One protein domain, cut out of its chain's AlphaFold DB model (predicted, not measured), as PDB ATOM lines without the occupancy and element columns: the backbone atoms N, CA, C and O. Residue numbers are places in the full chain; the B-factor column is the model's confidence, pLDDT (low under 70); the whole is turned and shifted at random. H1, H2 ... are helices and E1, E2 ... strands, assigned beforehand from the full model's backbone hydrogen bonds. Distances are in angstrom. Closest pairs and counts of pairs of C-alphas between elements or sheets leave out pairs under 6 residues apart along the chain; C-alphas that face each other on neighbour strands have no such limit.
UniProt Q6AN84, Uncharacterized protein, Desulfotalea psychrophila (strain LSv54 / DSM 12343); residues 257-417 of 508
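AT A GLANCE: This is residues 257 to 417 of the 508 residues of an uncharacterized protein of Desulfotalea psychrophila (strain LSv54 / DSM 12343) (UniProt Q6AN84). Two three-stranded sheets, E4-E3-E9 and E8-E1-E10, lie face to face as a small sandwich with crossed strands; H1 packs on both sheets at the side where edge strands E9 and E10 lie, and H2 covers E8, the other edge strand of the sheet E8-E1-E10. At one end the two-stranded pair E2-E7 reaches both sheets, and the small hairpin E5-E6 lies farthest from the middle, near H2. The printed part has 161 residues with two named helices and ten named strands, in the order H1, E1 to E10, H2; each sheet is antiparallel. The class is mostly strand, though under half of the residues, 74, are in named elements. It is compact, with a radius of gyration of the C-alphas of 15.3 A, and elongated in outline, spanning 50 by 29 by 28 A.

HOW THE PARTS SIT: In one sheet E3, residues 300 to 306, is the inner strand between E4, residues 314 to 319, and E9, residues 363 to 372. E3 and E4 form a hairpin, with N 303 and O 316 within hydrogen-bond range at 2.8 A; for E3 and E9, N 302 and O 368 are 2.8 A apart. The facing sheet has E1, residues 274 to 282, between E8, residues 349 to 356, and E10, residues 385 to 389; N 278 and O 351 are 2.8 A apart, as are N 279 and O 388. In this sandwich, two sheets face to face, the facing parts are 10.5 A apart centre to centre and the strands stand at 54 degrees. H1, residues 258 to 265, is on both sheets: it stands up from the first, over E9, at a height of 7.6 A, and runs slantwise to the strands of the second, over E1, at 8.5 A. The closest C-alphas of H1 and E9, those of Ala 258 and Ala 367, are 4.7 A apart. E2, residues 285 to 289, and E7, residues 340 to 344, are antiparallel, with N 341 and O 288 at 2.8 A. E5, residues 328 to 330, and E6, residues 333 to 335, form a hairpin, with N 328 and O 335 at 2.8 A. H2, residues 400 to 404, is on the second sheet, over E8. In H1 and H2 every O i to N i+4 pair is within hydrogen-bond range.

IN THESE COORDINATES: H1 begins at C-alpha 258, (-13.164, -12.541, -16.464), and H2 ends at C-alpha 404, (-25.995, -32.385, -13.708). E9 is 27.8 A long, E1 27.2 A, E3 20.0 A and E8 19.8 A.

THE WHOLE: The farthest C-alphas, Gly 309 and Asp 377, are 50.1 A apart. The printed part has no cut; E9 to E10 is a long link. Residues 375 to 383 and 406 to 417 have pLDDT under 70.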
ATOM      1  N   LEU A 257     -16.420 -13.435 -18.949       88.06
ATOM      2  CA  LEU A 257     -16.125 -14.496 -17.997       88.06
ATOM      3  C   LEU A 257     -14.897 -14.162 -17.144       88.06
ATOM      4  O   LEU A 257     -14.453 -15.030 -16.387       88.06
ATOM      5  N   ALA A 258     -14.326 -12.953 -17.249       92.00
ATOM      6  CA  ALA A 258     -13.164 -12.541 -16.464       92.00
ATOM      7  C   ALA A 258     -13.306 -12.857 -14.964       92.00
ATOM      8  O   ALA A 258     -12.379 -13.465 -14.431       92.00
ATOM      9  N   PRO A 259     -14.450 -12.605 -14.287       88.12
ATOM     10  CA  PRO A 259     -14.607 -12.964 -12.875       88.12
ATOM     11  C   PRO A 259     -14.468 -14.471 -12.602       88.12
ATOM     12  O   PRO A 259     -13.859 -14.871 -11.611       88.12
ATOM     13  N   ILE A 260     -14.996 -15.316 -13.495       88.12
ATOM     14  CA  ILE A 260     -14.939 -16.781 -13.370       88.12
ATOM     15  C   ILE A 260     -13.511 -17.271 -13.605       88.12
ATOM     16  O   ILE A 260     -12.994 -18.091 -12.847       88.12
ATOM     17  N   VAL A 261     -12.868 -16.779 -14.665       94.00
ATOM     18  CA  VAL A 261     -11.490 -17.158 -14.992       94.00
ATOM     19  C   VAL A 261     -10.536 -16.677 -13.902       94.00
ATOM     20  O   VAL A 261      -9.675 -17.457 -13.506       94.00
ATOM     21  N   GLN A 262     -10.729 -15.464 -13.367       94.88
ATOM     22  CA  GLN A 262      -9.958 -14.919 -12.248       94.88
ATOM     23  C   GLN A 262     -10.031 -15.847 -11.032       94.88
ATOM     24  O   GLN A 262      -8.992 -16.260 -10.522       94.88
ATOM     25  N   GLU A 263     -11.235 -16.264 -10.618       91.25
ATOM     26  CA  GLU A 263     -11.368 -17.171  -9.473       91.25
ATOM     27  C   GLU A 263     -10.618 -18.491  -9.705       91.25
ATOM     28  O   GLU A 263      -9.964 -18.984  -8.789       91.25
ATOM     29  N   ILE A 264     -10.668 -19.047 -10.921       91.25
ATOM     30  CA  ILE A 264     -10.000 -20.312 -11.258       91.25
ATOM     31  C   ILE A 264      -8.471 -20.176 -11.230       91.25
ATOM     32  O   ILE A 264      -7.804 -21.044 -10.660       91.25
ATOM     33  N   VAL A 265      -7.905 -19.111 -11.810       94.19
ATOM     34  CA  VAL A 265      -6.440 -18.909 -11.838       94.19
ATOM     35  C   VAL A 265      -5.859 -18.514 -10.474       94.19
ATOM     36  O   VAL A 265      -4.660 -18.703 -10.238       94.19
ATOM     37  N   ASP A 266      -6.713 -18.036  -9.565       92.81
ATOM     38  CA  ASP A 266      -6.383 -17.729  -8.168       92.81
ATOM     39  C   ASP A 266      -6.540 -18.936  -7.226       92.81
ATOM     40  O   ASP A 266      -6.132 -18.878  -6.059       92.81
ATOM     41  N   LEU A 267      -7.094 -20.063  -7.699       91.06
ATOM     42  CA  LEU A 267      -7.206 -21.270  -6.882       91.06
ATOM     43  C   LEU A 267      -5.828 -21.767  -6.442       91.06
ATOM     44  O   LEU A 267      -4.875 -21.883  -7.217       91.06
ATOM     45  N   THR A 268      -5.750 -22.185  -5.180       92.56
ATOM     46  CA  THR A 268      -4.568 -22.886  -4.675       92.56
ATOM     47  C   THR A 268      -4.348 -24.165  -5.482       92.56
ATOM     48  O   THR A 268      -5.215 -25.036  -5.532       92.56
ATOM     49  N   GLY A 269      -3.172 -24.280  -6.100       92.44
ATOM     50  CA  GLY A 269      -2.823 -25.397  -6.978       92.44
ATOM     51  C   GLY A 269      -3.014 -25.117  -8.469       92.44
ATOM     52  O   GLY A 269      -2.694 -25.995  -9.268       92.44
ATOM     53  N   TRP A 270      -3.484 -23.927  -8.863       95.81
ATOM     54  CA  TRP A 270      -3.424 -23.497 -10.259       95.81
ATOM     55  C   TRP A 270      -1.968 -23.403 -10.734       95.81
ATOM     56  O   TRP A 270      -1.109 -22.823 -10.064       95.81
ATOM     57  N   VAL A 271      -1.689 -23.968 -11.907       95.06
ATOM     58  CA  VAL A 271      -0.392 -23.886 -12.585       95.06
ATOM     59  C   VAL A 271      -0.649 -23.618 -14.065       95.06
ATOM     60  O   VAL A 271      -1.522 -24.234 -14.670       95.06
ATOM     61  N   SER A 272       0.136 -22.720 -14.668       95.75
ATOM     62  CA  SER A 272       0.075 -22.459 -16.111       95.75
ATOM     63  C   SER A 272       0.202 -23.765 -16.901       95.75
ATOM     64  O   SER A 272       1.149 -24.530 -16.708       95.75
ATOM     65  N   GLY A 273      -0.734 -24.000 -17.817       95.19
ATOM     66  CA  GLY A 273      -0.873 -25.250 -18.562       95.19
ATOM     67  C   GLY A 273      -1.939 -26.192 -17.997       95.19
ATOM     68  O   GLY A 273      -2.186 -27.237 -18.592       95.19
ATOM     69  N   HIS A 274      -2.601 -25.842 -16.895       97.12
ATOM     70  CA  HIS A 274      -3.791 -26.547 -16.430       97.12
ATOM     71  C   HIS A 274      -5.007 -26.292 -17.327       97.12
ATOM     72  O   HIS A 274      -5.018 -25.396 -18.174       97.12
ATOM     73  N   ASN A 275      -6.031 -27.128 -17.179       97.69
ATOM     74  CA  ASN A 275      -7.250 -27.049 -17.971       97.69
ATOM     75  C   ASN A 275      -8.339 -26.275 -17.228       97.69
ATOM     76  O   ASN A 275      -8.486 -26.421 -16.014       97.69
ATOM     77  N   ILE A 276      -9.161 -25.549 -17.984       95.50
ATOM     78  CA  ILE A 276     -10.377 -24.897 -17.487       95.50
ATOM     79  C   ILE A 276     -11.576 -25.560 -18.150       95.50
ATOM     80  O   ILE A 276     -11.579 -25.769 -19.365       95.50
ATOM     81  N   ALA A 277     -12.598 -25.872 -17.361       94.31
ATOM     82  CA  ALA A 277     -13.872 -26.333 -17.882       94.31
ATOM     83  C   ALA A 277     -14.991 -25.350 -17.545       94.31
ATOM     84  O   ALA A 277     -15.000 -24.740 -16.474       94.31
ATOM     85  N   PHE A 278     -15.959 -25.277 -18.449       93.44
ATOM     86  CA  PHE A 278     -17.190 -24.525 -18.290       93.44
ATOM     87  C   PHE A 278     -18.397 -25.420 -18.522       93.44
ATOM     88  O   PHE A 278     -18.331 -26.409 -19.258       93.44
ATOM     89  N   ARG A 279     -19.520 -25.030 -17.934       90.31
ATOM     90  CA  ARG A 279     -20.835 -25.586 -18.214       90.31
ATOM     91  C   ARG A 279     -21.770 -24.481 -18.675       90.31
ATOM     92  O   ARG A 279     -21.808 -23.421 -18.071       90.31
ATOM     93  N   VAL A 280     -22.548 -24.761 -19.712       89.50
ATOM     94  CA  VAL A 280     -23.579 -23.877 -20.252       89.50
ATOM     95  C   VAL A 280     -24.939 -24.527 -20.029       89.50
ATOM     96  O   VAL A 280     -25.161 -25.656 -20.468       89.50
ATOM     97  N   ARG A 281     -25.852 -23.831 -19.356       85.00
ATOM     98  CA  ARG A 281     -27.238 -24.257 -19.087       85.00
ATOM     99  C   ARG A 281     -28.198 -23.125 -19.406       85.00
ATOM    100  O   ARG A 281     -27.755 -22.030 -19.705       85.00
ATOM    101  N   GLY A 282     -29.503 -23.379 -19.369       80.44
ATOM    102  CA  GLY A 282     -30.486 -22.307 -19.461       80.44
ATOM    103  C   GLY A 282     -31.799 -22.730 -20.098       80.44
ATOM    104  O   GLY A 282     -32.168 -23.902 -20.101       80.44
ATOM    105  N   THR A 283     -32.498 -21.760 -20.671       77.81
ATOM    106  CA  THR A 283     -33.782 -21.932 -21.357       77.81
ATOM    107  C   THR A 283     -33.683 -21.550 -22.837       77.81
ATOM    108  O   THR A 283     -32.659 -21.049 -23.297       77.81
ATOM    109  N   GLY A 284     -34.745 -21.812 -23.604       75.06
ATOM    110  CA  GLY A 284     -34.794 -21.558 -25.049       75.06
ATOM    111  C   GLY A 284     -34.031 -22.582 -25.883       75.06
ATOM    112  O   GLY A 284     -33.787 -23.696 -25.428       75.06
ATOM    113  N   ASP A 285     -33.699 -22.236 -27.125       75.50
ATOM    114  CA  ASP A 285     -33.008 -23.132 -28.058       75.50
ATOM    115  C   ASP A 285     -31.935 -22.344 -28.809       75.50
ATOM    116  O   ASP A 285     -32.228 -21.360 -29.489       75.50
ATOM    117  N   ARG A 286     -30.676 -22.751 -28.657       78.81
ATOM    118  CA  ARG A 286     -29.555 -22.183 -29.408       78.81
ATOM    119  C   ARG A 286     -28.573 -23.290 -29.739       78.81
ATOM    120  O   ARG A 286     -28.328 -24.170 -28.916       78.81
ATOM    121  N   GLN A 287     -28.003 -23.237 -30.939       83.75
ATOM    122  CA  GLN A 287     -27.098 -24.270 -31.432       83.75
ATOM    123  C   GLN A 287     -25.775 -23.679 -31.912       83.75
ATOM    124  O   GLN A 287     -25.743 -22.650 -32.591       83.75
ATOM    125  N   ALA A 288     -24.681 -24.367 -31.599       87.50
ATOM    126  CA  ALA A 288     -23.354 -24.087 -32.139       87.50
ATOM    127  C   ALA A 288     -22.715 -25.348 -32.725       87.50
ATOM    128  O   ALA A 288     -23.156 -26.472 -32.475       87.50
ATOM    129  N   TYR A 289     -21.667 -25.169 -33.522       89.06
ATOM    130  CA  TYR A 289     -20.829 -26.278 -33.951       89.06
ATOM    131  C   TYR A 289     -20.058 -26.856 -32.763       89.06
ATOM    132  O   TYR A 289     -19.413 -26.127 -32.013       89.06
ATOM    133  N   SER A 290     -20.112 -28.180 -32.637       92.62
ATOM    134  CA  SER A 290     -19.116 -28.956 -31.901       92.62
ATOM    135  C   SER A 290     -17.859 -29.138 -32.758       92.62
ATOM    136  O   SER A 290     -17.885 -28.901 -33.972       92.62
ATOM    137  N   TYR A 291     -16.778 -29.635 -32.164       93.00
ATOM    138  CA  TYR A 291     -15.560 -30.032 -32.859       93.00
ATOM    139  C   TYR A 291     -15.840 -31.046 -33.972       93.00
ATOM    140  O   TYR A 291     -15.381 -30.856 -35.100       93.00
ATOM    141  N   ARG A 292     -16.664 -32.067 -33.708       91.75
ATOM    142  CA  ARG A 292     -17.099 -33.028 -34.733       91.75
ATOM    143  C   ARG A 292     -17.870 -32.375 -35.873       91.75
ATOM    144  O   ARG A 292     -17.688 -32.737 -37.032       91.75
ATOM    145  N   GLY A 293     -18.791 -31.478 -35.525       87.56
ATOM    146  CA  GLY A 293     -19.641 -30.770 -36.475       87.56
ATOM    147  C   GLY A 293     -18.845 -29.906 -37.434       87.56
ATOM    148  O   GLY A 293     -19.095 -29.904 -38.636       87.56
ATOM    149  N   SER A 294     -17.888 -29.166 -36.882       86.31
ATOM    150  CA  SER A 294     -16.929 -28.359 -37.616       86.31
ATOM    151  C   SER A 294     -15.733 -28.069 -36.717       86.31
ATOM    152  O   SER A 294     -15.807 -27.231 -35.820       86.31
ATOM    153  N   SER A 295     -14.587 -28.691 -36.997       85.31
ATOM    154  CA  SER A 295     -13.350 -28.447 -36.241       85.31
ATOM    155  C   SER A 295     -12.871 -26.993 -36.350       85.31
ATOM    156  O   SER A 295     -12.202 -26.468 -35.458       85.31
ATOM    157  N   VAL A 296     -13.242 -26.305 -37.434       82.44
ATOM    158  CA  VAL A 296     -12.975 -24.875 -37.626       82.44
ATOM    159  C   VAL A 296     -13.920 -24.023 -36.777       82.44
ATOM    160  O   VAL A 296     -13.460 -23.035 -36.200       82.44
ATOM    161  N   GLY A 297     -15.194 -24.421 -36.683       80.06
ATOM    162  CA  GLY A 297     -16.260 -23.727 -35.953       80.06
ATOM    163  C   GLY A 297     -16.399 -24.092 -34.471       80.06
ATOM    164  O   GLY A 297     -17.256 -23.510 -33.804       80.06
ATOM    165  N   ALA A 298     -15.579 -25.019 -33.966       88.94
ATOM    166  CA  ALA A 298     -15.557 -25.432 -32.565       88.94
ATOM    167  C   ALA A 298     -15.335 -24.237 -31.612       88.94
ATOM    168  O   ALA A 298     -14.656 -23.281 -32.006       88.94
ATOM    169  N   PRO A 299     -15.841 -24.289 -30.364       95.12
ATOM    170  CA  PRO A 299     -15.739 -23.180 -29.419       95.12
ATOM    171  C   PRO A 299     -14.300 -22.703 -29.177       95.12
ATOM    172  O   PRO A 299     -13.366 -23.509 -29.077       95.12
ATOM    173  N   VAL A 300     -14.130 -21.384 -29.060       94.94
ATOM    174  CA  VAL A 300     -12.837 -20.721 -28.826       94.94
ATOM    175  C   VAL A 300     -12.925 -19.823 -27.598       94.94
ATOM    176  O   VAL A 300     -13.648 -18.839 -27.623       94.94
ATOM    177  N   LEU A 301     -12.149 -20.123 -26.563       97.25
ATOM    178  CA  LEU A 301     -11.938 -19.254 -25.410       97.25
ATOM    179  C   LEU A 301     -10.836 -18.239 -25.726       97.25
ATOM    180  O   LEU A 301      -9.744 -18.628 -26.143       97.25
ATOM    181  N   THR A 302     -11.094 -16.961 -25.497       96.69
ATOM    182  CA  THR A 302     -10.095 -15.888 -25.530       96.69
ATOM    183  C   THR A 302     -10.022 -15.261 -24.149       96.69
ATOM    184  O   THR A 302     -11.053 -14.946 -23.577       96.69
ATOM    185  N   ILE A 303      -8.817 -15.110 -23.608       97.06
ATOM    186  CA  ILE A 303      -8.540 -14.503 -22.306       97.06
ATOM    187  C   ILE A 303      -7.547 -13.372 -22.536       97.06
ATOM    188  O   ILE A 303      -6.494 -13.587 -23.139       97.06
ATOM    189  N   LYS A 304      -7.859 -12.188 -22.034       97.06
ATOM    190  CA  LYS A 304      -6.946 -11.057 -21.925       97.06
ATOM    191  C   LYS A 304      -6.542 -10.897 -20.466       97.06
ATOM    192  O   LYS A 304      -7.376 -11.041 -19.572       97.06
ATOM    193  N   TYR A 305      -5.252 -10.699 -20.226       97.25
ATOM    194  CA  TYR A 305      -4.719 -10.622 -18.872       97.25
ATOM    195  C   TYR A 305      -3.429  -9.815 -18.796       97.25
ATOM    196  O   TYR A 305      -2.672  -9.737 -19.762       97.25
ATOM    197  N   ILE A 306      -3.135  -9.290 -17.612       96.69
ATOM    198  CA  ILE A 306      -1.860  -8.664 -17.276       96.69
ATOM    199  C   ILE A 306      -1.064  -9.658 -16.410       96.69
ATOM    200  O   ILE A 306      -1.525 -10.060 -15.336       96.69
ATOM    201  N   PRO A 307       0.119 -10.123 -16.857       93.25
ATOM    202  CA  PRO A 307       0.978 -10.982 -16.042       93.25
ATOM    203  C   PRO A 307       1.439 -10.274 -14.761       93.25
ATOM    204  O   PRO A 307       1.598  -9.055 -14.749       93.25
ATOM    205  N   ILE A 308       1.769 -11.029 -13.705       88.69
ATOM    206  CA  ILE A 308       2.349 -10.450 -12.479       88.69
ATOM    207  C   ILE A 308       3.587  -9.608 -12.818       88.69
ATOM    208  O   ILE A 308       4.564 -10.116 -13.371       88.69
ATOM    209  N   GLY A 309       3.562  -8.330 -12.433       86.44
ATOM    210  CA  GLY A 309       4.658  -7.387 -12.677       86.44
ATOM    211  C   GLY A 309       4.767  -6.905 -14.128       86.44
ATOM    212  O   GLY A 309       5.720  -6.197 -14.455       86.44
ATOM    213  N   GLY A 310       3.820  -7.287 -14.987       86.31
ATOM    214  CA  GLY A 310       3.627  -6.719 -16.312       86.31
ATOM    215  C   GLY A 310       2.830  -5.417 -16.260       86.31
ATOM    216  O   GLY A 310       2.169  -5.112 -15.271       86.31
ATOM    217  N   VAL A 311       2.919  -4.648 -17.342       82.69
ATOM    218  CA  VAL A 311       2.096  -3.446 -17.576       82.69
ATOM    219  C   VAL A 311       1.268  -3.551 -18.855       82.69
ATOM    220  O   VAL A 311       0.284  -2.836 -18.999       82.69
ATOM    221  N   ASP A 312       1.651  -4.457 -19.759       91.50
ATOM    222  CA  ASP A 312       0.976  -4.669 -21.033       91.50
ATOM    223  C   ASP A 312       0.011  -5.855 -20.937       91.50
ATOM    224  O   ASP A 312       0.336  -6.905 -20.371       91.50
ATOM    225  N   GLU A 313      -1.165  -5.691 -21.536       94.19
ATOM    226  CA  GLU A 313      -2.167  -6.745 -21.663       94.19
ATOM    227  C   GLU A 313      -1.733  -7.797 -22.698       94.19
ATOM    228  O   GLU A 313      -1.291  -7.488 -23.807       94.19
ATOM    229  N   VAL A 314      -1.890  -9.071 -22.344       94.38
ATOM    230  CA  VAL A 314      -1.585 -10.231 -23.180       94.38
ATOM    231  C   VAL A 314      -2.882 -10.943 -23.544       94.38
ATOM    232  O   VAL A 314      -3.700 -11.246 -22.682       94.38
ATOM    233  N   THR A 315      -3.054 -11.274 -24.825       95.44
ATOM    234  CA  THR A 315      -4.174 -12.102 -25.299       95.44
ATOM    235  C   THR A 315      -3.742 -13.563 -25.447       95.44
ATOM    236  O   THR A 315      -2.783 -13.874 -26.154       95.44
ATOM    237  N   PHE A 316      -4.479 -14.475 -24.820       95.06
ATOM    238  CA  PHE A 316      -4.348 -15.921 -24.957       95.06
ATOM    239  C   PHE A 316      -5.632 -16.511 -25.543       95.06
ATOM    240  O   PHE A 316      -6.726 -16.236 -25.063       95.06
ATOM    241  N   THR A 317      -5.509 -17.375 -26.550       94.56
ATOM    242  CA  THR A 317      -6.664 -17.980 -27.222       94.56
ATOM    243  C   THR A 317      -6.535 -19.496 -27.264       94.56
ATOM    244  O   THR A 317      -5.485 -20.039 -27.620       94.56
ATOM    245  N   LYS A 318      -7.625 -20.204 -26.953       97.44
ATOM    246  CA  LYS A 318      -7.697 -21.663 -26.964       97.44
ATOM    247  C   LYS A 318      -8.977 -22.170 -27.622       97.44
ATOM    248  O   LYS A 318     -10.075 -21.879 -27.173       97.44
ATOM    249  N   LYS A 319      -8.827 -23.009 -28.650       96.50
ATOM    250  CA  LYS A 319      -9.931 -23.748 -29.283       96.50
ATOM    251  C   LYS A 319     -10.069 -25.151 -28.692       96.50
ATOM    252  O   LYS A 319      -9.062 -25.754 -28.315       96.50
ATOM    253  N   ILE A 320     -11.290 -25.680 -28.677       95.75
ATOM    254  CA  ILE A 320     -11.559 -27.109 -28.475       95.75
ATOM    255  C   ILE A 320     -11.049 -27.921 -29.676       95.75
ATOM    256  O   ILE A 320     -11.323 -27.590 -30.827       95.75
ATOM    257  N   LEU A 321     -10.289 -28.988 -29.412       93.88
ATOM    258  CA  LEU A 321      -9.592 -29.773 -30.447       93.88
ATOM    259  C   LEU A 321      -9.975 -31.261 -30.467       93.88
ATOM    260  O   LEU A 321      -9.346 -32.037 -31.187       93.88
ATOM    261  N   ALA A 322     -10.952 -31.682 -29.664       93.62
ATOM    262  CA  ALA A 322     -11.386 -33.070 -29.599       93.62
ATOM    263  C   ALA A 322     -12.863 -33.185 -29.206       93.62
ATOM    264  O   ALA A 322     -13.360 -32.398 -28.411       93.62
ATOM    265  N   ASP A 323     -13.512 -34.235 -29.707       92.19
ATOM    266  CA  ASP A 323     -14.900 -34.609 -29.399       92.19
ATOM    267  C   ASP A 323     -15.157 -34.794 -27.889       92.19
ATOM    268  O   ASP A 323     -16.204 -34.452 -27.354       92.19
ATOM    269  N   ALA A 324     -14.168 -35.316 -27.161       92.62
ATOM    270  CA  ALA A 324     -14.287 -35.541 -25.720       92.62
ATOM    271  C   ALA A 324     -14.276 -34.246 -24.884       92.62
ATOM    272  O   ALA A 324     -14.414 -34.311 -23.662       92.62
ATOM    273  N   ASP A 325     -14.078 -33.088 -25.516       95.69
ATOM    274  CA  ASP A 325     -13.889 -31.805 -24.846       95.69
ATOM    275  C   ASP A 325     -15.106 -30.872 -24.995       95.69
ATOM    276  O   ASP A 325     -15.127 -29.814 -24.375       95.69
ATOM    277  N   ASP A 326     -16.147 -31.265 -25.737       94.69
ATOM    278  CA  ASP A 326     -17.402 -30.516 -25.901       94.69
ATOM    279  C   ASP A 326     -18.658 -31.382 -25.666       94.69
ATOM    280  O   ASP A 326     -19.592 -31.475 -26.466       94.69
ATOM    281  N   ASN A 327     -18.655 -32.025 -24.503       93.81
ATOM    282  CA  ASN A 327     -19.685 -32.935 -24.014       93.81
ATOM    283  C   ASN A 327     -21.035 -32.229 -23.802       93.81
ATOM    284  O   ASN A 327     -21.093 -31.034 -23.540       93.81
ATOM    285  N   GLN A 328     -22.140 -32.962 -23.827       94.06
ATOM    286  CA  GLN A 328     -23.459 -32.431 -23.473       94.06
ATOM    287  C   GLN A 328     -24.367 -33.534 -22.937       94.06
ATOM    288  O   GLN A 328     -24.184 -34.707 -23.259       94.06
ATOM    289  N   VAL A 329     -25.379 -33.162 -22.161       92.62
ATOM    290  CA  VAL A 329     -26.523 -34.039 -21.899       92.62
ATOM    291  C   VAL A 329     -27.613 -33.653 -22.885       92.62
ATOM    292  O   VAL A 329     -28.127 -32.541 -22.833       92.62
ATOM    293  N   TYR A 330     -27.957 -34.563 -23.793       87.88
ATOM    294  CA  TYR A 330     -28.977 -34.337 -24.814       87.88
ATOM    295  C   TYR A 330     -30.065 -35.400 -24.698       87.88
ATOM    296  O   TYR A 330     -29.775 -36.594 -24.758       87.88
ATOM    297  N   ASN A 331     -31.319 -34.977 -24.512       82.94
ATOM    298  CA  ASN A 331     -32.457 -35.877 -24.259       82.94
ATOM    299  C   ASN A 331     -32.198 -36.894 -23.121       82.94
ATOM    300  O   ASN A 331     -32.605 -38.051 -23.212       82.94
ATOM    301  N   GLY A 332     -31.515 -36.466 -22.052       83.62
ATOM    302  CA  GLY A 332     -31.230 -37.304 -20.879       83.62
ATOM    303  C   GLY A 332     -30.130 -38.348 -21.090       83.62
ATOM    304  O   GLY A 332     -30.105 -39.353 -20.391       83.62
ATOM    305  N   SER A 333     -29.259 -38.165 -22.082       89.81
ATOM    306  CA  SER A 333     -28.071 -38.999 -22.277       89.81
ATOM    307  C   SER A 333     -26.825 -38.136 -22.399       89.81
ATOM    308  O   SER A 333     -26.805 -37.188 -23.189       89.81
ATOM    309  N   PHE A 334     -25.773 -38.486 -21.661       92.88
ATOM    310  CA  PHE A 334     -24.448 -37.910 -21.851       92.88
ATOM    311  C   PHE A 334     -23.856 -38.321 -23.204       92.88
ATOM    312  O   PHE A 334     -23.662 -39.504 -23.493       92.88
ATOM    313  N   VAL A 335     -23.561 -37.332 -24.043       91.88
ATOM    314  CA  VAL A 335     -23.003 -37.514 -25.384       91.88
ATOM    315  C   VAL A 335     -21.798 -36.603 -25.590       91.88
ATOM    316  O   VAL A 335     -21.765 -35.461 -25.141       91.88
ATOM    317  N   ASN A 336     -20.805 -37.111 -26.313       86.81
ATOM    318  CA  ASN A 336     -19.546 -36.416 -26.595       86.81
ATOM    319  C   ASN A 336     -19.087 -36.621 -28.044       86.81
ATOM    320  O   ASN A 336     -17.912 -36.555 -28.357       86.81
ATOM    321  N   ASN A 337     -20.009 -36.975 -28.936       84.50
ATOM    322  CA  ASN A 337     -19.715 -37.316 -30.328       84.50
ATOM    323  C   ASN A 337     -20.804 -36.798 -31.275       84.50
ATOM    324  O   ASN A 337     -21.089 -37.402 -32.314       84.50
ATOM    325  N   TYR A 338     -21.441 -35.692 -30.903       88.94
ATOM    326  CA  TYR A 338     -22.544 -35.115 -31.655       88.94
ATOM    327  C   TYR A 338     -22.053 -34.011 -32.594       88.94
ATOM    328  O   TYR A 338     -21.040 -33.376 -32.328       88.94
ATOM    329  N   TYR A 339     -22.768 -33.757 -33.691       87.81
ATOM    330  CA  TYR A 339     -22.378 -32.755 -34.702       87.81
ATOM    331  C   TYR A 339     -22.678 -31.301 -34.302       87.81
ATOM    332  O   TYR A 339     -22.404 -30.386 -35.074       87.81
ATOM    333  N   GLY A 340     -23.292 -31.072 -33.146       90.06
ATOM    334  CA  GLY A 340     -23.666 -29.747 -32.670       90.06
ATOM    335  C   GLY A 340     -23.757 -29.717 -31.157       90.06
ATOM    336  O   GLY A 340     -23.973 -30.758 -30.537       90.06
ATOM    337  N   LEU A 341     -23.604 -28.525 -30.599       91.50
ATOM    338  CA  LEU A 341     -23.833 -28.205 -29.197       91.50
ATOM    339  C   LEU A 341     -25.226 -27.606 -29.076       91.50
ATOM    340  O   LEU A 341     -25.516 -26.602 -29.731       91.50
ATOM    341  N   TYR A 342     -26.083 -28.246 -28.288       89.50
ATOM    342  CA  TYR A 342     -27.478 -27.868 -28.122       89.50
ATOM    343  C   TYR A 342     -27.675 -27.249 -26.747       89.50
ATOM    344  O   TYR A 342     -27.693 -27.949 -25.740       89.50
ATOM    345  N   PHE A 343     -27.821 -25.929 -26.710       85.88
ATOM    346  CA  PHE A 343     -27.976 -25.175 -25.473       85.88
ATOM    347  C   PHE A 343     -29.446 -25.049 -25.051       85.88
ATOM    348  O   PHE A 343     -30.374 -25.311 -25.821       85.88
ATOM    349  N   GLY A 344     -29.652 -24.579 -23.821       81.31
ATOM    350  CA  GLY A 344     -30.964 -24.216 -23.296       81.31
ATOM    351  C   GLY A 344     -31.801 -25.438 -22.924       81.31
ATOM    352  O   GLY A 344     -31.342 -26.338 -22.225       81.31
ATOM    353  N   ALA A 345     -33.028 -25.499 -23.439       80.31
ATOM    354  CA  ALA A 345     -34.014 -26.538 -23.141       80.31
ATOM    355  C   ALA A 345     -33.597 -27.958 -23.571       80.31
ATOM    356  O   ALA A 345     -34.302 -28.921 -23.273       80.31
ATOM    357  N   LYS A 346     -32.486 -28.104 -24.302       84.31
ATOM    358  CA  LYS A 346     -31.946 -29.398 -24.739       84.31
ATOM    359  C   LYS A 346     -31.039 -30.064 -23.704       84.31
ATOM    360  O   LYS A 346     -30.864 -31.279 -23.785       84.31
ATOM    361  N   GLY A 347     -30.551 -29.295 -22.732       86.75
ATOM    362  CA  GLY A 347     -29.724 -29.765 -21.628       86.75
ATOM    363  C   GLY A 347     -28.403 -28.997 -21.483       86.75
ATOM    364  O   GLY A 347     -28.113 -28.088 -22.264       86.75
ATOM    365  N   PRO A 348     -27.615 -29.324 -20.443       90.75
ATOM    366  CA  PRO A 348     -26.309 -28.727 -20.202       90.75
ATOM    367  C   PRO A 348     -25.276 -29.132 -21.258       90.75
ATOM    368  O   PRO A 348     -25.152 -30.308 -21.607       90.75
ATOM    369  N   VAL A 349     -24.453 -28.171 -21.667       93.62
ATOM    370  CA  VAL A 349     -23.248 -28.379 -22.482       93.62
ATOM    371  C   VAL A 349     -22.013 -28.151 -21.613       93.62
ATOM    372  O   VAL A 349     -21.968 -27.212 -20.830       93.62
ATOM    373  N   GLY A 350     -21.005 -29.002 -21.743       94.88
ATOM    374  CA  GLY A 350     -19.717 -28.918 -21.072       94.88
ATOM    375  C   GLY A 350     -18.589 -28.639 -22.049       94.88
ATOM    376  O   GLY A 350     -18.428 -29.369 -23.020       94.88
ATOM    377  N   LEU A 351     -17.771 -27.635 -21.758       96.50
ATOM    378  CA  LEU A 351     -16.660 -27.198 -22.599       96.50
ATOM    379  C   LEU A 351     -15.354 -27.311 -21.817       96.50
ATOM    380  O   LEU A 351     -15.205 -26.656 -20.792       96.50
ATOM    381  N   LEU A 352     -14.411 -28.125 -22.285       97.12
ATOM    382  CA  LEU A 352     -13.105 -28.334 -21.664       97.12
ATOM    383  C   LEU A 352     -12.001 -27.714 -22.525       97.12
ATOM    384  O   LEU A 352     -11.637 -28.234 -23.580       97.12
ATOM    385  N   PHE A 353     -11.406 -26.627 -22.047       98.00
ATOM    386  CA  PHE A 353     -10.270 -25.986 -22.698       98.00
ATOM    387  C   PHE A 353      -8.967 -26.433 -22.034       98.00
ATOM    388  O   PHE A 353      -8.683 -26.115 -20.881       98.00
ATOM    389  N   LYS A 354      -8.160 -27.192 -22.780       97.00
ATOM    390  CA  LYS A 354      -6.918 -27.785 -22.265       97.00
ATOM    391  C   LYS A 354      -5.696 -26.887 -22.431       97.00
ATOM    392  O   LYS A 354      -5.580 -26.186 -23.438       97.00
ATOM    393  N   ASN A 355      -4.710 -27.022 -21.546       96.12
ATOM    394  CA  ASN A 355      -3.419 -26.323 -21.602       96.12
ATOM    395  C   ASN A 355      -3.568 -24.792 -21.644       96.12
ATOM    396  O   ASN A 355      -3.176 -24.152 -22.624       96.12
ATOM    397  N   ILE A 356      -4.184 -24.221 -20.610       97.31
ATOM    398  CA  ILE A 356      -4.387 -22.780 -20.455       97.31
ATOM    399  C   ILE A 356      -3.124 -22.159 -19.861       97.31
ATOM    400  O   ILE A 356      -2.827 -22.320 -18.680       97.31
ATOM    401  N   ASN A 357      -2.351 -21.463 -20.696       95.38
ATOM    402  CA  ASN A 357      -1.037 -20.931 -20.325       95.38
ATOM    403  C   ASN A 357      -1.144 -19.535 -19.699       95.38
ATOM    404  O   ASN A 357      -0.577 -18.572 -20.212       95.38
ATOM    405  N   ILE A 358      -1.905 -19.444 -18.609       96.44
ATOM    406  CA  ILE A 358      -2.063 -18.226 -17.816       96.44
ATOM    407  C   ILE A 358      -1.287 -18.411 -16.504       96.44
ATOM    408  O   ILE A 358      -1.568 -19.366 -15.767       96.44
ATOM    409  N   PRO A 359      -0.293 -17.554 -16.203       93.06
ATOM    410  CA  PRO A 359       0.424 -17.590 -14.931       93.06
ATOM    411  C   PRO A 359      -0.523 -17.412 -13.738       93.06
ATOM    412  O   PRO A 359      -1.488 -16.658 -13.817       93.06
ATOM    413  N   SER A 360      -0.228 -18.077 -12.619       89.88
ATOM    414  CA  SER A 360      -0.948 -17.825 -11.362       89.88
ATOM    415  C   SER A 360      -0.767 -16.366 -10.932       89.88
ATOM    416  O   SER A 360       0.326 -15.825 -11.104       89.88
ATOM    417  N   GLY A 361      -1.836 -15.756 -10.410       85.88
ATOM    418  CA  GLY A 361      -1.908 -14.356  -9.979       85.88
ATOM    419  C   GLY A 361      -1.862 -13.323 -11.109       85.88
ATOM    420  O   GLY A 361      -1.625 -12.148 -10.845       85.88
ATOM    421  N   ALA A 362      -2.063 -13.747 -12.359       95.00
ATOM    422  CA  ALA A 362      -2.398 -12.831 -13.442       95.00
ATOM    423  C   ALA A 362      -3.717 -12.095 -13.146       95.00
ATOM    424  O   ALA A 362      -4.656 -12.691 -12.615       95.00
ATOM    425  N   GLU A 363      -3.792 -10.825 -13.537       96.50
ATOM    426  CA  GLU A 363      -5.032 -10.046 -13.512       96.50
ATOM    427  C   GLU A 363      -5.778 -10.269 -14.830       96.50
ATOM    428  O   GLU A 363      -5.269  -9.921 -15.896       96.50
ATOM    429  N   ILE A 364      -6.953 -10.891 -14.777       96.56
ATOM    430  CA  ILE A 364      -7.790 -11.149 -15.948       96.56
ATOM    431  C   ILE A 364      -8.621  -9.905 -16.245       96.56
ATOM    432  O   ILE A 364      -9.459  -9.501 -15.443       96.56
ATOM    433  N   THR A 365      -8.412  -9.319 -17.420       92.25
ATOM    434  CA  THR A 365      -9.092  -8.090 -17.847       92.25
ATOM    435  C   THR A 365     -10.330  -8.369 -18.695       92.25
ATOM    436  O   THR A 365     -11.246  -7.556 -18.720       92.25
ATOM    437  N   SER A 366     -10.369  -9.508 -19.394       90.75
ATOM    438  CA  SER A 366     -11.523  -9.977 -20.172       90.75
ATOM    439  C   SER A 366     -11.382 -11.472 -20.467       90.75
ATOM    440  O   SER A 366     -10.275 -11.966 -20.698       90.75
ATOM    441  N   ALA A 367     -12.483 -12.219 -20.496       93.31
ATOM    442  CA  ALA A 367     -12.501 -13.582 -21.007       93.31
ATOM    443  C   ALA A 367     -13.820 -13.909 -21.716       93.31
ATOM    444  O   ALA A 367     -14.891 -13.736 -21.160       93.31
ATOM    445  N   GLU A 368     -13.770 -14.456 -22.925       91.12
ATOM    446  CA  GLU A 368     -14.973 -14.719 -23.722       91.12
ATOM    447  C   GLU A 368     -14.865 -16.046 -24.475       91.12
ATOM    448  O   GLU A 368     -13.789 -16.433 -24.939       91.12
ATOM    449  N   ILE A 369     -15.991 -16.739 -24.650       92.19
ATOM    450  CA  ILE A 369     -16.096 -17.920 -25.512       92.19
ATOM    451  C   ILE A 369     -16.838 -17.544 -26.792       92.19
ATOM    452  O   ILE A 369     -18.012 -17.187 -26.777       92.19
ATOM    453  N   LEU A 370     -16.158 -17.690 -27.924       86.19
ATOM    454  CA  LEU A 370     -16.725 -17.569 -29.257       86.19
ATOM    455  C   LEU A 370     -17.316 -18.907 -29.702       86.19
ATOM    456  O   LEU A 370     -16.610 -19.913 -29.815       86.19
ATOM    457  N   PHE A 371     -18.595 -18.887 -30.048       86.94
ATOM    458  CA  PHE A 371     -19.322 -19.989 -30.657       86.94
ATOM    459  C   PHE A 371     -19.589 -19.699 -32.129       86.94
ATOM    460  O   PHE A 371     -19.877 -18.564 -32.502       86.94
ATOM    461  N   THR A 372     -19.549 -20.725 -32.977       83.81
ATOM    462  CA  THR A 372     -20.002 -20.612 -34.370       83.81
ATOM    463  C   THR A 372     -21.382 -21.241 -34.482       83.81
ATOM    464  O   THR A 372     -21.531 -22.428 -34.201       83.81
ATOM    465  N   TYR A 373     -22.387 -20.465 -34.877       79.06
ATOM    466  CA  TYR A 373     -23.764 -20.929 -35.013       79.06
ATOM    467  C   TYR A 373     -23.874 -22.100 -35.982       79.06
ATOM    468  O   TYR A 373     -23.273 -22.111 -37.060       79.06
ATOM    469  N   ARG A 374     -24.689 -23.074 -35.587       77.31
ATOM    470  CA  ARG A 374     -25.032 -24.239 -36.390       77.31
ATOM    471  C   ARG A 374     -26.508 -24.138 -36.753       77.31
ATOM    472  O   ARG A 374     -27.363 -24.325 -35.895       77.31
ATOM    473  N   GLY A 375     -26.767 -23.796 -38.013       63.12
ATOM    474  CA  GLY A 375     -28.104 -23.548 -38.546       63.12
ATOM    475  C   GLY A 375     -29.065 -24.714 -38.345       63.12
ATOM    476  O   GLY A 375     -28.803 -25.832 -38.786       63.12
ATOM    477  N   SER A 376     -30.197 -24.417 -37.719       51.72
ATOM    478  CA  SER A 376     -31.455 -25.114 -37.957       51.72
ATOM    479  C   SER A 376     -32.559 -24.065 -38.048       51.72
ATOM    480  O   SER A 376     -32.497 -23.064 -37.336       51.72
ATOM    481  N   ASP A 377     -33.534 -24.318 -38.913       42.50
ATOM    482  CA  ASP A 377     -34.484 -23.376 -39.532       42.50
ATOM    483  C   ASP A 377     -35.495 -22.685 -38.587       42.50
ATOM    484  O   ASP A 377     -36.521 -22.185 -39.032       42.50
ATOM    485  N   ASP A 378     -35.231 -22.644 -37.280       45.97
ATOM    486  CA  ASP A 378     -36.137 -22.104 -36.264       45.97
ATOM    487  C   ASP A 378     -35.400 -21.092 -35.368       45.97
ATOM    488  O   ASP A 378     -35.092 -21.316 -34.197       45.97
ATOM    489  N   ILE A 379     -35.056 -19.954 -35.973       47.56
ATOM    490  CA  ILE A 379     -34.347 -18.807 -35.370       47.56
ATOM    491  C   ILE A 379     -35.221 -17.989 -34.396       47.56
ATOM    492  O   ILE A 379     -34.793 -16.944 -33.905       47.56
ATOM    493  N   SER A 380     -36.434 -18.456 -34.087       43.62
ATOM    494  CA  SER A 380     -37.432 -17.720 -33.302       43.62
ATOM    495  C   SER A 380     -37.302 -17.866 -31.779       43.62
ATOM    496  O   SER A 380     -38.099 -17.303 -31.027       43.62
ATOM    497  N   ARG A 381     -36.316 -18.611 -31.268       53.38
ATOM    498  CA  ARG A 381     -36.331 -19.035 -29.860       53.38
ATOM    499  C   ARG A 381     -35.328 -18.229 -29.043       53.38
ATOM    500  O   ARG A 381     -34.138 -18.524 -29.018       53.38
ATOM    501  N   VAL A 382     -35.824 -17.192 -28.363       55.25
ATOM    502  CA  VAL A 382     -35.091 -16.501 -27.289       55.25
ATOM    503  C   VAL A 382     -34.526 -17.561 -26.340       55.25
ATOM    504  O   VAL A 382     -35.274 -18.411 -25.855       55.25
ATOM    505  N   ALA A 383     -33.213 -17.541 -26.122       63.44
ATOM    506  CA  ALA A 383     -32.524 -18.438 -25.206       63.44
ATOM    507  C   ALA A 383     -31.799 -17.606 -24.158       63.44
ATOM    508  O   ALA A 383     -31.010 -16.732 -24.508       63.44
ATOM    509  N   THR A 384     -32.072 -17.895 -22.891       70.25
ATOM    510  CA  THR A 384     -31.335 -17.342 -21.757       70.25
ATOM    511  C   THR A 384     -30.408 -18.434 -21.283       70.25
ATOM    512  O   THR A 384     -30.894 -19.460 -20.809       70.25
ATOM    513  N   LEU A 385     -29.107 -18.247 -21.476       75.94
ATOM    514  CA  LEU A 385     -28.104 -19.233 -21.101       75.94
ATOM    515  C   LEU A 385     -27.172 -18.656 -20.041       75.94
ATOM    516  O   LEU A 385     -26.791 -17.492 -20.140       75.94
ATOM    517  N   ASP A 386     -26.785 -19.509 -19.106       79.44
ATOM    518  CA  ASP A 386     -25.864 -19.242 -18.014       79.44
ATOM    519  C   ASP A 386     -24.590 -20.064 -18.237       79.44
ATOM    520  O   ASP A 386     -24.665 -21.274 -18.495       79.44
ATOM    521  N   ILE A 387     -23.427 -19.412 -18.157       86.50
ATOM    522  CA  ILE A 387     -22.115 -20.071 -18.179       86.50
ATOM    523  C   ILE A 387     -21.532 -20.107 -16.766       86.50
ATOM    524  O   ILE A 387     -21.400 -19.079 -16.109       86.50
ATOM    525  N   GLU A 388     -21.126 -21.295 -16.331       86.00
ATOM    526  CA  GLU A 388     -20.520 -21.556 -15.026       86.00
ATOM    527  C   GLU A 388     -19.125 -22.169 -15.195       86.00
ATOM    528  O   GLU A 388     -18.912 -23.006 -16.074       86.00
ATOM    529  N   GLY A 389     -18.178 -21.794 -14.331       88.25
ATOM    530  CA  GLY A 389     -16.859 -22.425 -14.238       88.25
ATOM    531  C   GLY A 389     -16.802 -23.497 -13.147       88.25
ATOM    532  O   GLY A 389     -17.447 -23.390 -12.101       88.25
ATOM    533  N   PHE A 390     -16.001 -24.541 -13.355       87.19
ATOM    534  CA  PHE A 390     -15.763 -25.553 -12.319       87.19
ATOM    535  C   PHE A 390     -14.697 -25.077 -11.310       87.19
ATOM    536  O   PHE A 390     -13.626 -24.637 -11.722       87.19
ATOM    537  N   LYS A 391     -14.960 -25.207  -9.991       86.25
ATOM    538  CA  LYS A 391     -14.012 -24.874  -8.895       86.25
ATOM    539  C   LYS A 391     -12.863 -25.882  -8.786       86.25
ATOM    540  O   LYS A 391     -12.685 -26.519  -7.748       86.25
ATOM    541  N   GLU A 392     -12.092 -26.079  -9.841       88.19
ATOM    542  CA  GLU A 392     -10.991 -27.035  -9.830       88.19
ATOM    543  C   GLU A 392      -9.776 -26.446 -10.548       88.19
ATOM    544  O   GLU A 392      -9.907 -25.987 -11.681       88.19
ATOM    545  N   PRO A 393      -8.578 -26.474  -9.931       88.38
ATOM    546  CA  PRO A 393      -7.392 -25.890 -10.541       88.38
ATOM    547  C   PRO A 393      -6.914 -26.657 -11.779       88.38
ATOM    548  O   PRO A 393      -6.031 -26.159 -12.466       88.38
ATOM    549  N   ASN A 394      -7.421 -27.869 -12.045       95.06
ATOM    550  CA  ASN A 394      -7.145 -28.619 -13.269       95.06
ATOM    551  C   ASN A 394      -8.226 -29.673 -13.557       95.06
ATOM    552  O   ASN A 394      -8.187 -30.773 -13.008       95.06
ATOM    553  N   VAL A 395      -9.150 -29.380 -14.472       93.69
ATOM    554  CA  VAL A 395     -10.187 -30.347 -14.864       93.69
ATOM    555  C   VAL A 395      -9.633 -31.344 -15.889       93.69
ATOM    556  O   VAL A 395      -9.256 -30.981 -17.003       93.69
ATOM    557  N   SER A 396      -9.587 -32.631 -15.543       92.44
ATOM    558  CA  SER A 396      -9.045 -33.670 -16.440       92.44
ATOM    559  C   SER A 396     -10.031 -34.124 -17.525       92.44
ATOM    560  O   SER A 396      -9.628 -34.380 -18.661       92.44
ATOM    561  N   SER A 397     -11.319 -34.198 -17.187       92.94
ATOM    562  CA  SER A 397     -12.415 -34.584 -18.080       92.94
ATOM    563  C   SER A 397     -13.751 -34.084 -17.535       92.94
ATOM    564  O   SER A 397     -13.911 -33.987 -16.321       92.94
ATOM    565  N   ILE A 398     -14.722 -33.846 -18.415       92.19
ATOM    566  CA  ILE A 398     -16.106 -33.543 -18.024       92.19
ATOM    567  C   ILE A 398     -16.888 -34.854 -17.909       92.19
ATOM    568  O   ILE A 398     -16.794 -35.717 -18.779       92.19
ATOM    569  N   THR A 399     -17.671 -34.992 -16.841       91.19
ATOM    570  CA  THR A 399     -18.531 -36.159 -16.589       91.19
ATOM    571  C   THR A 399     -20.008 -35.765 -16.590       91.19
ATOM    572  O   THR A 399     -20.340 -34.594 -16.410       91.19
ATOM    573  N   GLU A 400     -20.906 -36.739 -16.750       90.31
ATOM    574  CA  GLU A 400     -22.358 -36.517 -16.662       90.31
ATOM    575  C   GLU A 400     -22.752 -35.875 -15.327       90.31
ATOM    576  O   GLU A 400     -23.416 -34.842 -15.309       90.31
ATOM    577  N   THR A 401     -22.226 -36.387 -14.208       88.44
ATOM    578  CA  THR A 401     -22.494 -35.830 -12.875       88.44
ATOM    579  C   THR A 401     -22.065 -34.368 -12.762       88.44
ATOM    580  O   THR A 401     -22.805 -33.571 -12.197       88.44
ATOM    581  N   MET A 402     -20.920 -33.987 -13.339       86.81
ATOM    582  CA  MET A 402     -20.480 -32.584 -13.382       86.81
ATOM    583  C   MET A 402     -21.421 -31.699 -14.205       86.81
ATOM    584  O   MET A 402     -21.576 -30.516 -13.908       86.81
ATOM    585  N   LEU A 403     -22.053 -32.242 -15.247       87.56
ATOM    586  CA  LEU A 403     -23.039 -31.513 -16.039       87.56
ATOM    587  C   LEU A 403     -24.409 -31.440 -15.386       87.56
ATOM    588  O   LEU A 403     -25.158 -30.541 -15.752       87.56
ATOM    589  N   GLU A 404     -24.713 -32.303 -14.417       83.00
ATOM    590  CA  GLU A 404     -25.995 -32.385 -13.708       83.00
ATOM    591  C   GLU A 404     -25.978 -31.763 -12.296       83.00
ATOM    592  O   GLU A 404     -27.011 -31.270 -11.849       83.00
ATOM    593  N   SER A 405     -24.830 -31.672 -11.619       75.38
ATOM    594  CA  SER A 405     -24.736 -31.178 -10.234       75.38
ATOM    595  C   SER A 405     -24.656 -29.651 -10.109       75.38
ATOM    596  O   SER A 405     -23.909 -28.999 -10.826       75.38
ATOM    597  N   ASP A 406     -25.309 -29.038  -9.127       66.62
ATOM    598  CA  ASP A 406     -25.197 -27.583  -8.880       66.62
ATOM    599  C   ASP A 406     -23.959 -27.209  -8.036       66.62
ATOM    600  O   ASP A 406     -23.985 -26.300  -7.216       66.62
ATOM    601  N   THR A 407     -22.855 -27.947  -8.198       58.19
ATOM    602  CA  THR A 407     -21.640 -27.838  -7.365       58.19
ATOM    603  C   THR A 407     -20.527 -26.988  -7.993       58.19
ATOM    604  O   THR A 407     -19.385 -27.051  -7.537       58.19
ATOM    605  N   GLY A 408     -20.821 -26.255  -9.071       56.34
ATOM    606  CA  GLY A 408     -19.882 -25.328  -9.716       56.34
ATOM    607  C   GLY A 408     -19.638 -24.061  -8.889       56.34
ATOM    608  O   GLY A 408     -20.318 -23.815  -7.894       56.34
ATOM    609  N   LEU A 409     -18.663 -23.241  -9.292       55.22
ATOM    610  CA  LEU A 409     -18.547 -21.876  -8.772       55.22
ATOM    611  C   LEU A 409     -19.710 -21.050  -9.296       55.22
ATOM    612  O   LEU A 409     -19.794 -20.813 -10.499       55.22
ATOM    613  N   THR A 410     -20.593 -20.596  -8.410       52.88
ATOM    614  CA  THR A 410     -21.655 -19.655  -8.771       52.88
ATOM    615  C   THR A 410     -21.363 -18.297  -8.153       52.88
ATOM    616  O   THR A 410     -21.632 -18.107  -6.971       52.88
ATOM    617  N   LEU A 411     -20.876 -17.337  -8.946       46.41
ATOM    618  CA  LEU A 411     -21.055 -15.907  -8.679       46.41
ATOM    619  C   LEU A 411     -21.205 -15.124 -10.000       46.41
ATOM    620  O   LEU A 411     -20.313 -15.121 -10.838       46.41
ATOM    621  N   ALA A 412     -22.363 -14.458 -10.107       38.94
ATOM    622  CA  ALA A 412     -22.820 -13.470 -11.094       38.94
ATOM    623  C   ALA A 412     -22.987 -13.919 -12.565       38.94
ATOM    624  O   ALA A 412     -22.095 -13.770 -13.388       38.94
ATOM    625  N   ASN A 413     -24.207 -14.381 -12.877       44.19
ATOM    626  CA  ASN A 413     -24.932 -14.273 -14.154       44.19
ATOM    627  C   ASN A 413     -24.109 -13.829 -15.382       44.19
ATOM    628  O   ASN A 413     -24.195 -12.676 -15.809       44.19
ATOM    629  N   ALA A 414     -23.418 -14.769 -16.023       42.34
ATOM    630  CA  ALA A 414     -23.026 -14.617 -17.418       42.34
ATOM    631  C   ALA A 414     -24.255 -14.908 -18.289       42.34
ATOM    632  O   ALA A 414     -24.414 -16.001 -18.828       42.34
ATOM    633  N   SER A 415     -25.168 -13.938 -18.370       40.66
ATOM    634  CA  SER A 415     -26.307 -14.039 -19.274       40.66
ATOM    635  C   SER A 415     -25.785 -13.997 -20.710       40.66
ATOM    636  O   SER A 415     -25.165 -13.014 -21.116       40.66
ATOM    637  N   LEU A 416     -26.022 -15.047 -21.495       44.38
ATOM    638  CA  LEU A 416     -25.838 -15.037 -22.954       44.38
ATOM    639  C   LEU A 416     -27.033 -14.381 -23.655       44.38
ATOM    640  O   LEU A 416     -27.497 -14.845 -24.701       44.38
ATOM    641  N   ASN A 417     -27.566 -13.316 -23.067       46.69
ATOM    642  CA  ASN A 417     -28.605 -12.521 -23.689       46.69
ATOM    643  C   ASN A 417     -27.930 -11.559 -24.660       46.69
ATOM    644  O   ASN A 417     -27.703 -10.399 -24.348       46.69
TER     645      ASN A 417